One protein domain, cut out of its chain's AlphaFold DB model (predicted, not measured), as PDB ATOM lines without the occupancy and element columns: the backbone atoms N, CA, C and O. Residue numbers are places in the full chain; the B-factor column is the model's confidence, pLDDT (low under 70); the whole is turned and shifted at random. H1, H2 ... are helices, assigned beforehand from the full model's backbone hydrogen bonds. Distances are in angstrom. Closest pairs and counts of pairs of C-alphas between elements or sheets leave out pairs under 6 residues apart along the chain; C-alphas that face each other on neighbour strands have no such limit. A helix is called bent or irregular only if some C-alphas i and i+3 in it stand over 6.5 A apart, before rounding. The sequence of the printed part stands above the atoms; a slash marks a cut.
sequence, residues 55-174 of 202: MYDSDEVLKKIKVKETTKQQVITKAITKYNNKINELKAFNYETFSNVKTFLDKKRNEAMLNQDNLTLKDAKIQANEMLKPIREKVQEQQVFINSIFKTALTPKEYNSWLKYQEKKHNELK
ATOM      1  N   MET A  55      26.223  -8.132  28.450       98.00
ATOM      2  CA  MET A  55      27.331  -7.762  27.575       98.00
ATOM      3  C   MET A  55      28.623  -8.422  28.051       98.00
ATOM      4  O   MET A  55      28.784  -8.722  29.236       98.00
ATOM      5  N   TYR A  56      29.549  -8.635  27.123       98.25
ATOM      6  CA  TYR A  56      30.877  -9.155  27.425       98.25
ATOM      7  C   TYR A  56      31.905  -8.032  27.507       98.25
ATOM      8  O   TYR A  56      31.887  -7.101  26.704       98.25
ATOM      9  N   ASP A  57      32.855  -8.171  28.419       97.94
ATOM     10  CA  ASP A  57      34.091  -7.399  28.385       97.94
ATOM     11  C   ASP A  57      35.073  -8.089  27.423       97.94
ATOM     12  O   ASP A  57      35.363  -9.279  27.575       97.94
ATOM     13  N   SER A  58      35.547  -7.367  26.405       96.81
ATOM     14  CA  SER A  58      36.421  -7.962  25.383       96.81
ATOM     15  C   SER A  58      37.760  -8.408  25.965       96.81
ATOM     16  O   SER A  58      38.230  -9.496  25.631       96.81
ATOM     17  N   ASP A  59      38.339  -7.636  26.884       96.44
ATOM     18  CA  ASP A  59      39.619  -7.958  27.514       96.44
ATOM     19  C   ASP A  59      39.475  -9.164  28.450       96.44
ATOM     20  O   ASP A  59      40.325 -10.065  28.457       96.44
ATOM     21  N   GLU A  60      38.361  -9.247  29.191       97.31
ATOM     22  CA  GLU A  60      38.035 -10.429  29.991       97.31
ATOM     23  C   GLU A  60      37.914 -11.662  29.090       97.31
ATOM     24  O   GLU A  60      38.517 -12.698  29.389       97.31
ATOM     25  N   VAL A  61      37.190 -11.559  27.971       97.81
ATOM     26  CA  VAL A  61      37.030 -12.672  27.027       97.81
ATOM     27  C   VAL A  61      38.382 -13.131  26.504       97.81
ATOM     28  O   VAL A  61      38.699 -14.312  26.654       97.81
ATOM     29  N   LEU A  62      39.201 -12.219  25.966       97.38
ATOM     30  CA  LEU A  62      40.530 -12.527  25.426       97.38
ATOM     31  C   LEU A  62      41.415 -13.230  26.465       97.38
ATOM     32  O   LEU A  62      42.052 -14.247  26.165       97.38
ATOM     33  N   LYS A  63      41.385 -12.758  27.716       96.56
ATOM     34  CA  LYS A  63      42.109 -13.375  28.835       96.56
ATOM     35  C   LYS A  63      41.606 -14.783  29.158       96.56
ATOM     36  O   LYS A  63      42.413 -15.668  29.452       96.56
ATOM     37  N   LYS A  64      40.291 -15.016  29.130       96.25
ATOM     38  CA  LYS A  64      39.681 -16.317  29.469       96.25
ATOM     39  C   LYS A  64      39.942 -17.377  28.406       96.25
ATOM     40  O   LYS A  64      40.230 -18.521  28.760       96.25
ATOM     41  N   ILE A  65      39.887 -16.996  27.132       96.12
ATOM     42  CA  ILE A  65      40.133 -17.905  26.004       96.12
ATOM     43  C   ILE A  65      41.627 -18.085  25.696       96.12
ATOM     44  O   ILE A  65      41.991 -19.070  25.059       96.12
ATOM     45  N   LYS A  66      42.491 -17.191  26.207       95.06
ATOM     46  CA  LYS A  66      43.963 -17.233  26.097       95.06
ATOM     47  C   LYS A  66      44.500 -17.112  24.661       95.06
ATOM     48  O   LYS A  66      45.544 -17.688  24.347       95.06
ATOM     49  N   VAL A  67      43.820 -16.346  23.808       93.31
ATOM     50  CA  VAL A  67      44.250 -16.085  22.424       93.31
ATOM     51  C   VAL A  67      45.439 -15.124  22.422       93.31
ATOM     52  O   VAL A  67      45.347 -14.015  22.945       93.31
ATOM     53  N   LYS A  68      46.556 -15.538  21.813       91.81
ATOM     54  CA  LYS A  68      47.789 -14.729  21.719       91.81
ATOM     55  C   LYS A  68      47.952 -13.994  20.389       91.81
ATOM     56  O   LYS A  68      48.670 -13.008  20.324       91.81
ATOM     57  N   GLU A  69      47.333 -14.503  19.330       95.75
ATOM     58  CA  GLU A  69      47.507 -13.991  17.971       95.75
ATOM     59  C   GLU A  69      46.695 -12.706  17.758       95.75
ATOM     60  O   GLU A  69      45.469 -12.714  17.882       95.75
ATOM     61  N   THR A  70      47.366 -11.606  17.412       95.44
ATOM     62  CA  THR A  70      46.764 -10.266  17.315       95.44
ATOM     63  C   THR A  70      45.612 -10.186  16.310       95.44
ATOM     64  O   THR A  70      44.593  -9.554  16.578       95.44
ATOM     65  N   THR A  71      45.726 -10.857  15.165       95.88
ATOM     66  CA  THR A  71      44.676 -10.916  14.129       95.88
ATOM     67  C   THR A  71      43.392 -11.550  14.672       95.88
ATOM     68  O   THR A  71      42.306 -10.990  14.517       95.88
ATOM     69  N   LYS A  72      43.503 -12.672  15.399       96.31
ATOM     70  CA  LYS A  72      42.370 -13.310  16.085       96.31
ATOM     71  C   LYS A  72      41.783 -12.398  17.154       96.31
ATOM     72  O   LYS A  72      40.564 -12.253  17.213       96.31
ATOM     73  N   GLN A  73      42.622 -11.738  17.958       97.44
ATOM     74  CA  GLN A  73      42.154 -10.794  18.982       97.44
ATOM     75  C   GLN A  73      41.308  -9.664  18.378       97.44
ATOM     76  O   GLN A  73      40.256  -9.326  18.924       97.44
ATOM     77  N   GLN A  74      41.708  -9.125  17.223       97.81
ATOM     78  CA  GLN A  74      40.938  -8.104  16.509       97.81
ATOM     79  C   GLN A  74      39.576  -8.624  16.034       97.81
ATOM     80  O   GLN A  74      38.568  -7.935  16.202       97.81
ATOM     81  N   VAL A  75      39.522  -9.835  15.464       97.81
ATOM     82  CA  VAL A  75      38.259 -10.469  15.034       97.81
ATOM     83  C   VAL A  75      37.316 -10.655  16.224       97.81
ATOM     84  O   VAL A  75      36.143 -10.287  16.151       97.81
ATOM     85  N   ILE A  76      37.843 -11.166  17.336       97.88
ATOM     86  CA  ILE A  76      37.094 -11.421  18.572       97.88
ATOM     87  C   ILE A  76      36.536 -10.120  19.147       97.88
ATOM     88  O   ILE A  76      35.338 -10.023  19.403       97.88
ATOM     89  N   THR A  77      37.376  -9.094  19.273       98.19
ATOM     90  CA  THR A  77      36.983  -7.785  19.816       98.19
ATOM     91  C   THR A  77      35.885  -7.136  18.974       98.19
ATOM     92  O   THR A  77      34.893  -6.636  19.511       98.19
ATOM     93  N   LYS A  78      36.001  -7.191  17.640       98.44
ATOM     94  CA  LYS A  78      34.968  -6.675  16.725       98.44
ATOM     95  C   LYS A  78      33.647  -7.429  16.870       98.44
ATOM     96  O   LYS A  78      32.588  -6.805  16.914       98.44
ATOM     97  N   ALA A  79      33.699  -8.756  16.964       98.50
ATOM     98  CA  ALA A  79      32.509  -9.586  17.131       98.50
ATOM     99  C   ALA A  79      31.808  -9.334  18.478       98.50
ATOM    100  O   ALA A  79      30.587  -9.184  18.499       98.50
ATOM    101  N   ILE A  80      32.567  -9.195  19.572       98.56
ATOM    102  CA  ILE A  80      32.031  -8.828  20.892       98.56
ATOM    103  C   ILE A  80      31.406  -7.436  20.858       98.56
ATOM    104  O   ILE A  80      30.286  -7.265  21.327       98.56
ATOM    105  N   THR A  81      32.082  -6.455  20.259       98.62
ATOM    106  CA  THR A  81      31.554  -5.087  20.129       98.62
ATOM    107  C   THR A  81      30.218  -5.088  19.387       98.62
ATOM    108  O   THR A  81      29.247  -4.489  19.842       98.62
ATOM    109  N   LYS A  82      30.133  -5.822  18.270       98.62
ATOM    110  CA  LYS A  82      28.893  -5.945  17.496       98.62
ATOM    111  C   LYS A  82      27.776  -6.618  18.299       98.62
ATOM    112  O   LYS A  82      26.653  -6.117  18.289       98.62
ATOM    113  N   TYR A  83      28.084  -7.707  19.005       98.62
ATOM    114  CA  TYR A  83      27.145  -8.372  19.911       98.62
ATOM    115  C   TYR A  83      26.648  -7.409  21.000       98.62
ATOM    116  O   TYR A  83      25.443  -7.219  21.139       98.62
ATOM    117  N   ASN A  84      27.555  -6.740  21.719       98.75
ATOM    118  CA  ASN A  84      27.218  -5.822  22.809       98.75
ATOM    119  C   ASN A  84      26.341  -4.664  22.331       98.75
ATOM    120  O   ASN A  84      25.352  -4.346  22.986       98.75
ATOM    121  N   ASN A  85      26.652  -4.078  21.172       98.69
ATOM    122  CA  ASN A  85      25.839  -3.014  20.588       98.69
ATOM    123  C   ASN A  85      24.408  -3.492  20.321       98.69
ATOM    124  O   ASN A  85      23.459  -2.788  20.660       98.69
ATOM    125  N   LYS A  86      24.237  -4.707  19.782       98.62
ATOM    126  CA  LYS A  86      22.908  -5.288  19.548       98.62
ATOM    127  C   LYS A  86      22.174  -5.654  20.832       98.62
ATOM    128  O   LYS A  86      20.979  -5.396  20.922       98.62
ATOM    129  N   ILE A  87      22.863  -6.176  21.844       98.69
ATOM    130  CA  ILE A  87      22.254  -6.392  23.163       98.69
ATOM    131  C   ILE A  87      21.813  -5.067  23.793       98.69
ATOM    132  O   ILE A  87      20.716  -4.994  24.340       98.69
ATOM    133  N   ASN A  88      22.621  -4.012  23.688       98.50
ATOM    134  CA  ASN A  88      22.274  -2.697  24.218       98.50
ATOM    135  C   ASN A  88      21.085  -2.067  23.471       98.50
ATOM    136  O   ASN A  88      20.204  -1.487  24.098       98.50
ATOM    137  N   GLU A  89      21.018  -2.232  22.148       98.62
ATOM    138  CA  GLU A  89      19.869  -1.824  21.332       98.62
ATOM    139  C   GLU A  89      18.595  -2.576  21.741       98.62
ATOM    140  O   GLU A  89      17.573  -1.946  22.003       98.62
ATOM    141  N   LEU A  90      18.662  -3.907  21.887       98.62
ATOM    142  CA  LEU A  90      17.544  -4.714  22.389       98.62
ATOM    143  C   LEU A  90      17.117  -4.268  23.790       98.62
ATOM    144  O   LEU A  90      15.920  -4.178  24.060       98.62
ATOM    145  N   LYS A  91      18.078  -3.963  24.668       98.38
ATOM    146  CA  LYS A  91      17.802  -3.449  26.009       98.38
ATOM    147  C   LYS A  91      17.040  -2.125  25.954       98.38
ATOM    148  O   LYS A  91      15.996  -2.005  26.587       98.38
ATOM    149  N   ALA A  92      17.549  -1.156  25.196       98.50
ATOM    150  CA  ALA A  92      16.960   0.175  25.091       98.50
ATOM    151  C   ALA A  92      15.568   0.134  24.445       98.50
ATOM    152  O   ALA A  92      14.622   0.702  24.983       98.50
ATOM    153  N   PHE A  93      15.427  -0.595  23.335       98.50
ATOM    154  CA  PHE A  93      14.165  -0.712  22.605       98.50
ATOM    155  C   PHE A  93      13.052  -1.358  23.441       98.50
ATOM    156  O   PHE A  93      11.890  -0.994  23.307       98.50
ATOM    157  N   ASN A  94      13.396  -2.300  24.327       98.50
ATOM    158  CA  ASN A  94      12.426  -3.025  25.153       98.50
ATOM    159  C   ASN A  94      12.354  -2.516  26.603       98.50
ATOM    160  O   ASN A  94      11.835  -3.223  27.471       98.50
ATOM    161  N   TYR A  95      12.868  -1.315  26.887       98.12
ATOM    162  CA  TYR A  95      12.904  -0.756  28.242       98.12
ATOM    163  C   TYR A  95      11.527  -0.767  28.923       98.12
ATOM    164  O   TYR A  95      11.400  -1.213  30.065       98.12
ATOM    165  N   GLU A  96      10.482  -0.340  28.209       98.25
ATOM    166  CA  GLU A  96       9.115  -0.319  28.733       98.25
ATOM    167  C   GLU A  96       8.615  -1.729  29.076       98.25
ATOM    168  O   GLU A  96       8.094  -1.958  30.168       98.25
ATOM    169  N   THR A  97       8.861  -2.711  28.203       98.25
ATOM    170  CA  THR A  97       8.525  -4.118  28.457       98.25
ATOM    171  C   THR A  97       9.196  -4.631  29.730       98.25
ATOM    172  O   THR A  97       8.535  -5.253  30.564       98.25
ATOM    173  N   PHE A  98      10.487  -4.344  29.934       98.31
ATOM    174  CA  PHE A  98      11.184  -4.737  31.163       98.31
ATOM    175  C   PHE A  98      10.595  -4.062  32.405       98.31
ATOM    176  O   PHE A  98      10.400  -4.732  33.421       98.31
ATOM    177  N   SER A  99      10.267  -2.771  32.321       97.75
ATOM    178  CA  SER A  99       9.628  -2.023  33.411       97.75
ATOM    179  C   SER A  99       8.262  -2.612  33.788       97.75
ATOM    180  O   SER A  99       7.970  -2.847  34.966       97.75
ATOM    181  N   ASN A 100       7.455  -2.954  32.782       97.75
ATOM    182  CA  ASN A 100       6.131  -3.544  32.966       97.75
ATOM    183  C   ASN A 100       6.217  -4.941  33.592       97.75
ATOM    184  O   ASN A 100       5.518  -5.222  34.567       97.75
ATOM    185  N   VAL A 101       7.122  -5.798  33.101       97.75
ATOM    186  CA  VAL A 101       7.354  -7.130  33.687       97.75
ATOM    187  C   VAL A 101       7.852  -7.017  35.129       97.75
ATOM    188  O   VAL A 101       7.394  -7.769  35.990       97.75
ATOM    189  N   LYS A 102       8.745  -6.062  35.423       96.38
ATOM    190  CA  LYS A 102       9.220  -5.819  36.791       96.38
ATOM    191  C   LYS A 102       8.059  -5.455  37.715       96.38
ATOM    192  O   LYS A 102       7.884  -6.084  38.755       96.38
ATOM    193  N   THR A 103       7.251  -4.480  37.311       96.38
ATOM    194  CA  THR A 103       6.099  -4.000  38.085       96.38
ATOM    195  C   THR A 103       5.082  -5.118  38.323       96.38
ATOM    196  O   THR A 103       4.596  -5.292  39.442       96.38
ATOM    197  N   PHE A 104       4.804  -5.927  37.297       95.81
ATOM    198  CA  PHE A 104       3.944  -7.104  37.403       95.81
ATOM    199  C   PHE A 104       4.471  -8.123  38.426       95.81
ATOM    200  O   PHE A 104       3.723  -8.556  39.305       95.81
ATOM    201  N   LEU A 105       5.758  -8.477  38.347       94.38
ATOM    202  CA  LEU A 105       6.387  -9.424  39.271       94.38
ATOM    203  C   LEU A 105       6.411  -8.901  40.712       94.38
ATOM    204  O   LEU A 105       6.131  -9.666  41.634       94.38
ATOM    205  N   ASP A 106       6.703  -7.614  40.908       93.06
ATOM    206  CA  ASP A 106       6.712  -6.979  42.228       93.06
ATOM    207  C   ASP A 106       5.308  -6.989  42.854       93.06
ATOM    208  O   ASP A 106       5.145  -7.374  44.015       93.06
ATOM    209  N   LYS A 107       4.267  -6.674  42.069       93.31
ATOM    210  CA  LYS A 107       2.870  -6.761  42.520       93.31
ATOM    211  C   LYS A 107       2.499  -8.189  42.925       93.31
ATOM    212  O   LYS A 107       1.993  -8.403  44.024       93.31
ATOM    213  N   LYS A 108       2.799  -9.176  42.073       93.12
ATOM    214  CA  LYS A 108       2.486 -10.592  42.332       93.12
ATOM    215  C   LYS A 108       3.242 -11.154  43.528       93.12
ATOM    216  O   LYS A 108       2.696 -11.960  44.276       93.12
ATOM    217  N   ARG A 109       4.478 -10.706  43.747       89.75
ATOM    218  CA  ARG A 109       5.246 -11.035  44.949       89.75
ATOM    219  C   ARG A 109       4.568 -10.498  46.207       89.75
ATOM    220  O   ARG A 109       4.446 -11.249  47.171       89.75
ATOM    221  N   ASN A 110       4.133  -9.240  46.202       90.25
ATOM    222  CA  ASN A 110       3.454  -8.644  47.353       90.25
ATOM    223  C   ASN A 110       2.134  -9.369  47.659       90.25
ATOM    224  O   ASN A 110       1.884  -9.707  48.811       90.25
ATOM    225  N   GLU A 111       1.341  -9.689  46.630       90.56
ATOM    226  CA  GLU A 111       0.120 -10.504  46.763       90.56
ATOM    227  C   GLU A 111       0.419 -11.890  47.366       90.56
ATOM    228  O   GLU A 111      -0.221 -12.293  48.335       90.56
ATOM    229  N   ALA A 112       1.430 -12.596  46.847       89.75
ATOM    230  CA  ALA A 112       1.847 -13.906  47.351       89.75
ATOM    231  C   ALA A 112       2.304 -13.859  48.819       89.75
ATOM    232  O   ALA A 112       1.984 -14.756  49.596       89.75
ATOM    233  N   MET A 113       3.032 -12.808  49.215       87.38
ATOM    234  CA  MET A 113       3.473 -12.618  50.599       87.38
ATOM    235  C   MET A 113       2.300 -12.360  51.551       87.38
ATOM    236  O   MET A 113       2.287 -12.919  52.645       87.38
ATOM    237  N   LEU A 114       1.322 -11.548  51.138       89.69
ATOM    238  CA  LEU A 114       0.124 -11.258  51.933       89.69
ATOM    239  C   LEU A 114      -0.756 -12.502  52.112       89.69
ATOM    240  O   LEU A 114      -1.238 -12.757  53.211       89.69
ATOM    241  N   ASN A 115      -0.914 -13.296  51.051       88.88
ATOM    242  CA  ASN A 115      -1.804 -14.459  51.039       88.88
ATOM    243  C   ASN A 115      -1.116 -15.772  51.454       88.88
ATOM    244  O   ASN A 115      -1.762 -16.815  51.467       88.88
ATOM    245  N   GLN A 116       0.191 -15.741  51.750       82.88
ATOM    246  CA  GLN A 116       1.031 -16.928  51.973       82.88
ATOM    247  C   GLN A 116       0.954 -17.965  50.832       82.88
ATOM    248  O   GLN A 116       1.175 -19.159  51.038       82.88
ATOM    249  N   ASP A 117       0.681 -17.504  49.608       84.62
ATOM    250  CA  ASP A 117       0.478 -18.350  48.435       84.62
ATOM    251  C   ASP A 117       1.693 -18.318  47.499       84.62
ATOM    252  O   ASP A 117       1.880 -17.422  46.671       84.62
ATOM    253  N   ASN A 118       2.521 -19.356  47.599       77.75
ATOM    254  CA  ASN A 118       3.693 -19.515  46.745       77.75
ATOM    255  C   ASN A 118       3.355 -19.935  45.300       77.75
ATOM    256  O   ASN A 118       4.209 -19.766  44.420       77.75
ATOM    257  N   LEU A 119       2.155 -20.468  45.029       86.00
ATOM    258  CA  LEU A 119       1.737 -20.847  43.673       86.00
ATOM    259  C   LEU A 119       1.536 -19.598  42.812       86.00
ATOM    260  O   LEU A 119       2.073 -19.538  41.705       86.00
ATOM    261  N   THR A 120       0.921 -18.552  43.374       85.06
ATOM    262  CA  THR A 120       0.767 -17.243  42.716       85.06
ATOM    263  C   THR A 120       2.099 -16.693  42.184       85.06
ATOM    264  O   THR A 120       2.172 -16.191  41.058       85.06
ATOM    265  N   LEU A 121       3.192 -16.820  42.947       86.88
ATOM    266  CA  LEU A 121       4.506 -16.344  42.503       86.88
ATOM    267  C   LEU A 121       5.105 -17.216  41.387       86.88
ATOM    268  O   LEU A 121       5.816 -16.705  40.517       86.88
ATOM    269  N   LYS A 122       4.853 -18.529  41.405       89.38
ATOM    270  CA  LYS A 122       5.301 -19.445  40.349       89.38
ATOM    271  C   LYS A 122       4.601 -19.131  39.026       89.38
ATOM    272  O   LYS A 122       5.279 -19.019  38.006       89.38
ATOM    273  N   ASP A 123       3.292 -18.920  39.054       93.00
ATOM    274  CA  ASP A 123       2.514 -18.616  37.850       93.00
ATOM    275  C   ASP A 123       2.886 -17.248  37.275       93.00
ATOM    276  O   ASP A 123       3.075 -17.108  36.066       93.00
ATOM    277  N   ALA A 124       3.128 -16.259  38.141       93.38
ATOM    278  CA  ALA A 124       3.654 -14.962  37.724       93.38
ATOM    279  C   ALA A 124       5.017 -15.085  37.020       93.38
ATOM    280  O   ALA A 124       5.253 -14.435  36.003       93.38
ATOM    281  N   LYS A 125       5.912 -15.958  37.504       92.50
ATOM    282  CA  LYS A 125       7.192 -16.226  36.828       92.50
ATOM    283  C   LYS A 125       6.991 -16.831  35.442       92.50
ATOM    284  O   LYS A 125       7.733 -16.477  34.529       92.50
ATOM    285  N   ILE A 126       6.031 -17.739  35.271       94.88
ATOM    286  CA  ILE A 126       5.725 -18.338  33.963       94.88
ATOM    287  C   ILE A 126       5.217 -17.255  33.005       94.88
ATOM    288  O   ILE A 126       5.769 -17.098  31.922       94.88
ATOM    289  N   GLN A 127       4.257 -16.436  33.438       96.19
ATOM    290  CA  GLN A 127       3.718 -15.345  32.617       96.19
ATOM    291  C   GLN A 127       4.796 -14.327  32.226       96.19
ATOM    292  O   GLN A 127       4.914 -13.968  31.057       96.19
ATOM    293  N   ALA A 128       5.651 -13.926  33.170       96.19
ATOM    294  CA  ALA A 128       6.785 -13.053  32.879       96.19
ATOM    295  C   ALA A 128       7.761 -13.678  31.866       96.19
ATOM    296  O   ALA A 128       8.308 -12.973  31.020       96.19
ATOM    297  N   ASN A 129       7.975 -14.997  31.919       95.25
ATOM    298  CA  ASN A 129       8.799 -15.693  30.930       95.25
ATOM    299  C   ASN A 129       8.184 -15.674  29.528       95.25
ATOM    300  O   ASN A 129       8.936 -15.516  28.568       95.25
ATOM    301  N   GLU A 130       6.862 -15.800  29.408       97.25
ATOM    302  CA  GLU A 130       6.163 -15.700  28.121       97.25
ATOM    303  C   GLU A 130       6.213 -14.274  27.560       97.25
ATOM    304  O   GLU A 130       6.547 -14.085  26.392       97.25
ATOM    305  N   MET A 131       6.002 -13.254  28.400       97.12
ATOM    306  CA  MET A 131       6.121 -11.845  27.992       97.12
ATOM    307  C   MET A 131       7.516 -11.508  27.444       97.12
ATOM    308  O   MET A 131       7.652 -10.712  26.518       97.12
ATOM    309  N   LEU A 132       8.563 -12.111  28.016       98.19
ATOM    310  CA  LEU A 132       9.955 -11.874  27.623       98.19
ATOM    311  C   LEU A 132      10.448 -12.802  26.503       98.19
ATOM    312  O   LEU A 132      11.562 -12.609  26.008       98.19
ATOM    313  N   LYS A 133       9.657 -13.800  26.093       97.88
ATOM    314  CA  LYS A 133      10.062 -14.804  25.102       97.88
ATOM    315  C   LYS A 133      10.544 -14.187  23.778       97.88
ATOM    316  O   LYS A 133      11.652 -14.540  23.374       97.88
ATOM    317  N   PRO A 134       9.844 -13.211  23.161       98.25
ATOM    318  CA  PRO A 134      10.304 -12.618  21.900       98.25
ATOM    319  C   PRO A 134      11.654 -11.895  22.026       98.25
ATOM    320  O   PRO A 134      12.439 -11.843  21.083       98.25
ATOM    321  N   ILE A 135      11.946 -11.327  23.200       98.50
ATOM    322  CA  ILE A 135      13.227 -10.660  23.464       98.50
ATOM    323  C   ILE A 135      14.330 -11.709  23.631       98.50
ATOM    324  O   ILE A 135      15.416 -11.556  23.075       98.50
ATOM    325  N   ARG A 136      14.042 -12.798  24.356       97.94
ATOM    326  CA  ARG A 136      14.982 -13.906  24.560       97.94
ATOM    327  C   ARG A 136      15.385 -14.562  23.242       97.94
ATOM    328  O   ARG A 136      16.560 -14.857  23.061       97.94
ATOM    329  N   GLU A 137      14.442 -14.760  22.327       98.44
ATOM    330  CA  GLU A 137      14.718 -15.308  20.993       98.44
ATOM    331  C   GLU A 137      15.697 -14.406  20.222       98.44
ATOM    332  O   GLU A 137      16.731 -14.877  19.752       98.44
ATOM    333  N   LYS A 138      15.478 -13.084  20.227       98.50
ATOM    334  CA  LYS A 138      16.415 -12.119  19.619       98.50
ATOM    335  C   LYS A 138      17.798 -12.128  20.274       98.50
ATOM    336  O   LYS A 138      18.811 -11.987  19.591       98.50
ATOM    337  N   VAL A 139      17.872 -12.302  21.595       98.44
ATOM    338  CA  VAL A 139      19.151 -12.469  22.306       98.44
ATOM    339  C   VAL A 139      19.852 -13.760  21.873       98.44
ATOM    340  O   VAL A 139      21.058 -13.745  21.620       98.44
ATOM    341  N   GLN A 140      19.116 -14.868  21.746       98.00
ATOM    342  CA  GLN A 140      19.655 -16.149  21.285       98.00
ATOM    343  C   GLN A 140      20.206 -16.056  19.859       98.00
ATOM    344  O   GLN A 140      21.282 -16.590  19.595       98.00
ATOM    345  N   GLU A 141      19.555 -15.314  18.962       98.44
ATOM    346  CA  GLU A 141      20.092 -15.036  17.624       98.44
ATOM    347  C   GLU A 141      21.468 -14.353  17.690       98.44
ATOM    348  O   GLU A 141      22.397 -14.750  16.982       98.44
ATOM    349  N   GLN A 142      21.646 -13.376  18.590       98.31
ATOM    350  CA  GLN A 142      22.946 -12.721  18.776       98.31
ATOM    351  C   GLN A 142      23.994 -13.675  19.368       98.31
ATOM    352  O   GLN A 142      25.167 -13.612  18.989       98.31
ATOM    353  N   GLN A 143      23.590 -14.589  20.256       97.31
ATOM    354  CA  GLN A 143      24.475 -15.629  20.794       97.31
ATOM    355  C   GLN A 143      24.926 -16.611  19.706       97.31
ATOM    356  O   GLN A 143      26.111 -16.937  19.618       97.31
ATOM    357  N   VAL A 144      24.013 -17.046  18.836       98.19
ATOM    358  CA  VAL A 144      24.336 -17.893  17.678       98.19
ATOM    359  C   VAL A 144      25.294 -17.168  16.733       98.19
ATOM    360  O   VAL A 144      26.280 -17.759  16.287       98.19
ATOM    361  N   PHE A 145      25.057 -15.879  16.477       97.38
ATOM    362  CA  PHE A 145      25.921 -15.051  15.637       97.38
ATOM    363  C   PHE A 145      27.360 -14.959  16.169       97.38
ATOM    364  O   PHE A 145      28.304 -15.218  15.426       97.38
ATOM    365  N   ILE A 146      27.563 -14.623  17.448       98.00
ATOM    366  CA  ILE A 146      28.926 -14.532  17.996       98.00
ATOM    367  C   ILE A 146      29.600 -15.912  18.062       98.00
ATOM    368  O   ILE A 146      30.788 -16.034  17.754       98.00
ATOM    369  N   ASN A 147      28.841 -16.967  18.381       98.38
ATOM    370  CA  ASN A 147      29.358 -18.334  18.441       98.38
ATOM    371  C   ASN A 147      29.816 -18.842  17.071       98.38
ATOM    372  O   ASN A 147      30.833 -19.529  16.999       98.38
ATOM    373  N   SER A 148      29.122 -18.487  15.985       98.44
ATOM    374  CA  SER A 148      29.538 -18.881  14.635       98.44
ATOM    375  C   SER A 148      30.869 -18.234  14.242       98.44
ATOM    376  O   SER A 148      31.767 -18.933  13.776       98.44
ATOM    377  N   ILE A 149      31.054 -16.941  14.537       98.19
ATOM    378  CA  ILE A 149      32.325 -16.242  14.292       98.19
ATOM    379  C   ILE A 149      33.456 -16.881  15.096       98.19
ATOM    380  O   ILE A 149      34.528 -17.162  14.559       98.19
ATOM    381  N   PHE A 150      33.225 -17.131  16.386       98.31
ATOM    382  CA  PHE A 150      34.250 -17.682  17.267       98.31
ATOM    383  C   PHE A 150      34.621 -19.108  16.871       98.31
ATOM    384  O   PHE A 150      35.796 -19.458  16.915       98.31
ATOM    385  N   LYS A 151      33.654 -19.918  16.430       97.94
ATOM    386  CA  LYS A 151      33.906 -21.280  15.951       97.94
ATOM    387  C   LYS A 151      34.841 -21.303  14.740       97.94
ATOM    388  O   LYS A 151      35.646 -22.220  14.626       97.94
ATOM    389  N   THR A 152      34.743 -20.310  13.857       97.62
ATOM    390  CA  THR A 152      35.612 -20.189  12.677       97.62
ATOM    391  C   THR A 152      36.974 -19.577  13.012       97.62
ATOM    392  O   THR A 152      37.982 -19.993  12.450       97.62
ATOM    393  N   ALA A 153      37.023 -18.592  13.913       97.06
ATOM    394  CA  ALA A 153      38.248 -17.847  14.215       97.06
ATOM    395  C   ALA A 153      39.180 -18.542  15.227       97.06
ATOM    396  O   ALA A 153      40.386 -18.285  15.238       97.06
ATOM    397  N   LEU A 154      38.631 -19.381  16.108       97.12
ATOM    398  CA  LEU A 154      39.354 -19.987  17.225       97.12
ATOM    399  C   LEU A 154      39.774 -21.429  16.935       97.12
ATOM    400  O   LEU A 154      39.099 -22.173  16.228       97.12
ATOM    401  N   THR A 155      40.859 -21.865  17.574       96.81
ATOM    402  CA  THR A 155      41.171 -23.297  17.662       96.81
ATOM    403  C   THR A 155      40.111 -24.030  18.500       96.81
ATOM    404  O   THR A 155      39.466 -23.414  19.357       96.81
ATOM    405  N   PRO A 156      39.969 -25.364  18.372       97.62
ATOM    406  CA  PRO A 156      39.009 -26.125  19.176       97.62
ATOM    407  C   PRO A 156      39.160 -25.921  20.694       97.62
ATOM    408  O   PRO A 156      38.172 -25.858  21.426       97.62
ATOM    409  N   LYS A 157      40.399 -25.768  21.184       96.81
ATOM    410  CA  LYS A 157      40.695 -25.548  22.609       96.81
ATOM    411  C   LYS A 157      40.256 -24.160  23.090       96.81
ATOM    412  O   LYS A 157      39.695 -24.035  24.183       96.81
ATOM    413  N   GLU A 158      40.508 -23.129  22.290       97.94
ATOM    414  CA  GLU A 158      40.088 -21.752  22.574       97.94
ATOM    415  C   GLU A 158      38.559 -21.633  22.503       97.94
ATOM    416  O   GLU A 158      37.947 -21.092  23.423       97.94
ATOM    417  N   TYR A 159      37.927 -22.231  21.485       98.38
ATOM    418  CA  TYR A 159      36.471 -22.239  21.339       98.38
ATOM    419  C   TYR A 159      35.770 -22.963  22.496       98.38
ATOM    420  O   TYR A 159      34.799 -22.457  23.051       98.38
ATOM    421  N   ASN A 160      36.298 -24.101  22.957       98.06
ATOM    422  CA  ASN A 160      35.766 -24.766  24.149       98.06
ATOM    423  C   ASN A 160      35.900 -23.895  25.414       98.06
ATOM    424  O   ASN A 160      35.031 -23.901  26.284       98.06
ATOM    425  N   SER A 161      36.983 -23.119  25.526       97.94
ATOM    426  CA  SER A 161      37.168 -22.178  26.640       97.94
ATOM    427  C   SER A 161      36.149 -21.036  26.585       97.94
ATOM    428  O   SER A 161      35.624 -20.637  27.625       97.94
ATOM    429  N   TRP A 162      35.823 -20.561  25.380       98.12
ATOM    430  CA  TRP A 162      34.746 -19.602  25.147       98.12
ATOM    431  C   TRP A 162      33.386 -20.150  25.585       98.12
ATOM    432  O   TRP A 162      32.710 -19.495  26.375       98.12
ATOM    433  N   LEU A 163      33.012 -21.359  25.156       98.06
ATOM    434  CA  LEU A 163      31.722 -21.958  25.516       98.06
ATOM    435  C   LEU A 163      31.554 -22.096  27.034       98.06
ATOM    436  O   LEU A 163      30.514 -21.727  27.574       98.06
ATOM    437  N   LYS A 164      32.604 -22.528  27.744       97.88
ATOM    438  CA  LYS A 164      32.602 -22.595  29.217       97.88
ATOM    439  C   LYS A 164      32.431 -21.223  29.866       97.88
ATOM    440  O   LYS A 164      31.751 -21.090  30.881       97.88
ATOM    441  N   TYR A 165      33.071 -20.195  29.311       97.81
ATOM    442  CA  TYR A 165      32.934 -18.833  29.814       97.81
ATOM    443  C   TYR A 165      31.528 -18.265  29.550       97.81
ATOM    444  O   TYR A 165      30.932 -17.693  30.462       97.81
ATOM    445  N   GLN A 166      30.970 -18.483  28.356       96.75
ATOM    446  CA  GLN A 166      29.600 -18.106  28.004       96.75
ATOM    447  C   GLN A 166      28.575 -18.796  28.914       96.75
ATOM    448  O   GLN A 166      27.701 -18.130  29.466       96.75
ATOM    449  N   GLU A 167      28.715 -20.106  29.138       96.12
ATOM    450  CA  GLU A 167      27.860 -20.862  30.058       96.12
ATOM    451  C   GLU A 167      27.921 -20.283  31.477       96.12
ATOM    452  O   GLU A 167      26.886 -20.078  32.118       96.12
ATOM    453  N   LYS A 168      29.127 -19.955  31.958       96.00
ATOM    454  CA  LYS A 168      29.304 -19.314  33.262       96.00
ATOM    455  C   LYS A 168      28.551 -17.983  33.337       96.00
ATOM    456  O   LYS A 168      27.798 -17.786  34.287       96.00
ATOM    457  N   LYS A 169      28.707 -17.104  32.342       95.38
ATOM    458  CA  LYS A 169      27.993 -15.816  32.298       95.38
ATOM    459  C   LYS A 169      26.479 -16.000  32.262       95.38
ATOM    460  O   LYS A 169      25.774 -15.328  33.002       95.38
ATOM    461  N   HIS A 170      25.976 -16.955  31.484       92.75
ATOM    462  CA  HIS A 170      24.547 -17.264  31.452       92.75
ATOM    463  C   HIS A 170      24.029 -17.764  32.812       92.75
ATOM    464  O   HIS A 170      22.941 -17.389  33.251       92.75
ATOM    465  N   ASN A 171      24.811 -18.579  33.522       92.44
ATOM    466  CA  ASN A 171      24.450 -19.040  34.862       92.44
ATOM    467  C   ASN A 171      24.471 -17.914  35.909       92.44
ATOM    468  O   ASN A 171      23.657 -17.951  36.827       92.44
ATOM    469  N   GLU A 172      25.328 -16.901  35.752       92.19
ATOM    470  CA  GLU A 172      25.362 -15.711  36.620       92.19
ATOM    471  C   GLU A 172      24.079 -14.859  36.525       92.19
ATOM    472  O   GLU A 172      23.777 -14.116  37.458       92.19
ATOM    473  N   LEU A 173      23.292 -14.991  35.447       91.06
ATOM    474  CA  LEU A 173      22.012 -14.283  35.287       91.06
ATOM    475  C   LEU A 173      20.880 -14.891  36.112       91.06
ATOM    476  O   LEU A 173      19.903 -14.207  36.431       91.06
ATOM    477  N   LYS A 174      20.985 -16.182  36.438       86.00
ATOM    478  CA  LYS A 174      19.962 -16.878  37.216       86.00
ATOM    479  C   LYS A 174      19.961 -16.315  38.642       86.00
ATOM    480  O   LYS A 174      21.032 -16.068  39.200       86.00
TER     481      LYS A 174
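This is residues 55 to 174 of the 202 residues of an uncharacterized protein of Flavobacteria bacterium RIFCSPLOWO2_12_FULL_35_11 (UniProt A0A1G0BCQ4). The model is a long, bent double row of helices: H2 and H3 run out end to end, and H4 and H5 come back beside them, so that H3 and H4 make an arm at one end and H2 and H5 lie side by side at the other. H1 and H6 lie together on the H2 and H5 end, on the inner side of the bend, with H1 packed on H2. The printed part has 120 residues with six named helices, in the order H1 to H6, and no named strand; its class is all helix. It is loose, with a radius of gyration of the C-alphas of 18.4 A, and its C-alphas span 59 by 26 by 19 A.

H1, residues 58 to 65, begins at C-alpha 58 at (36.421, -7.962, 25.383) and is 10.6 A long from first to last C-alpha. H2, residues 70 to 93, is the longest helix by residues, at 34.4 A. H3, residues 95 to 115, is 30.4 A long and ends at C-alpha 115 at (-1.804, -14.459, 51.039). H4, residues 118 to 131, is 20.4 A long. H5, residues 133 to 153, is 30.4 A long. H6, residues 156 to 172, is 24.5 A long and ends at C-alpha 172 at (25.362, -15.711, 36.620).

H1 touches H2 at a steep tilt of 57 degrees, opposite ways; the closest C-alphas are those of Ser 58 and Thr 77, 5.6 A apart, and H2 touches H1 with residues 73 to 81 alone. H2 touches H5 at a shallow tilt of 6 degrees, opposite ways, closest at the C-alphas of Tyr 83 and Gln 142, 6.2 A apart. H2 and H3 meet only through their link, and so do H4 and H5. H3 and H4 form a helical hairpin: they touch at a shallow tilt of 11 degrees, opposite ways, with the C-alphas of Ala 112 and Thr 120 closest at 5.8 A. H5 and H6 are close but not clearly touching, with the C-alphas of Lys 151 and Tyr 159 closest at 6.0 A. H6 touches H1 with residues 158 to 165 alone, at a steep tilt of 60 degrees, opposite ways; the closest C-alphas are those of Ile 65 and Glu 158, 5.2 A apart. The helix packing is part aligned, part crossed: two of these four touching pairs are at a shallow tilt. Among the pairs that are apart are H1 and H5, H2 and H6, and H3 and H6. Every O i to N i+4 pair is within hydrogen-bond range in H1, H2, H3, H4, H5 and H6.

The two C-alphas farthest apart, those of Thr 71 and Asn 115, are 59.5 A apart, while the first and last printed C-alphas, of Met 55 and Lys 174, are 15.2 A apart. The printed part has no cut, and the five links between the helices are tight. The mean pLDDT of the printed part is 95.7, and no printed residue is under 70.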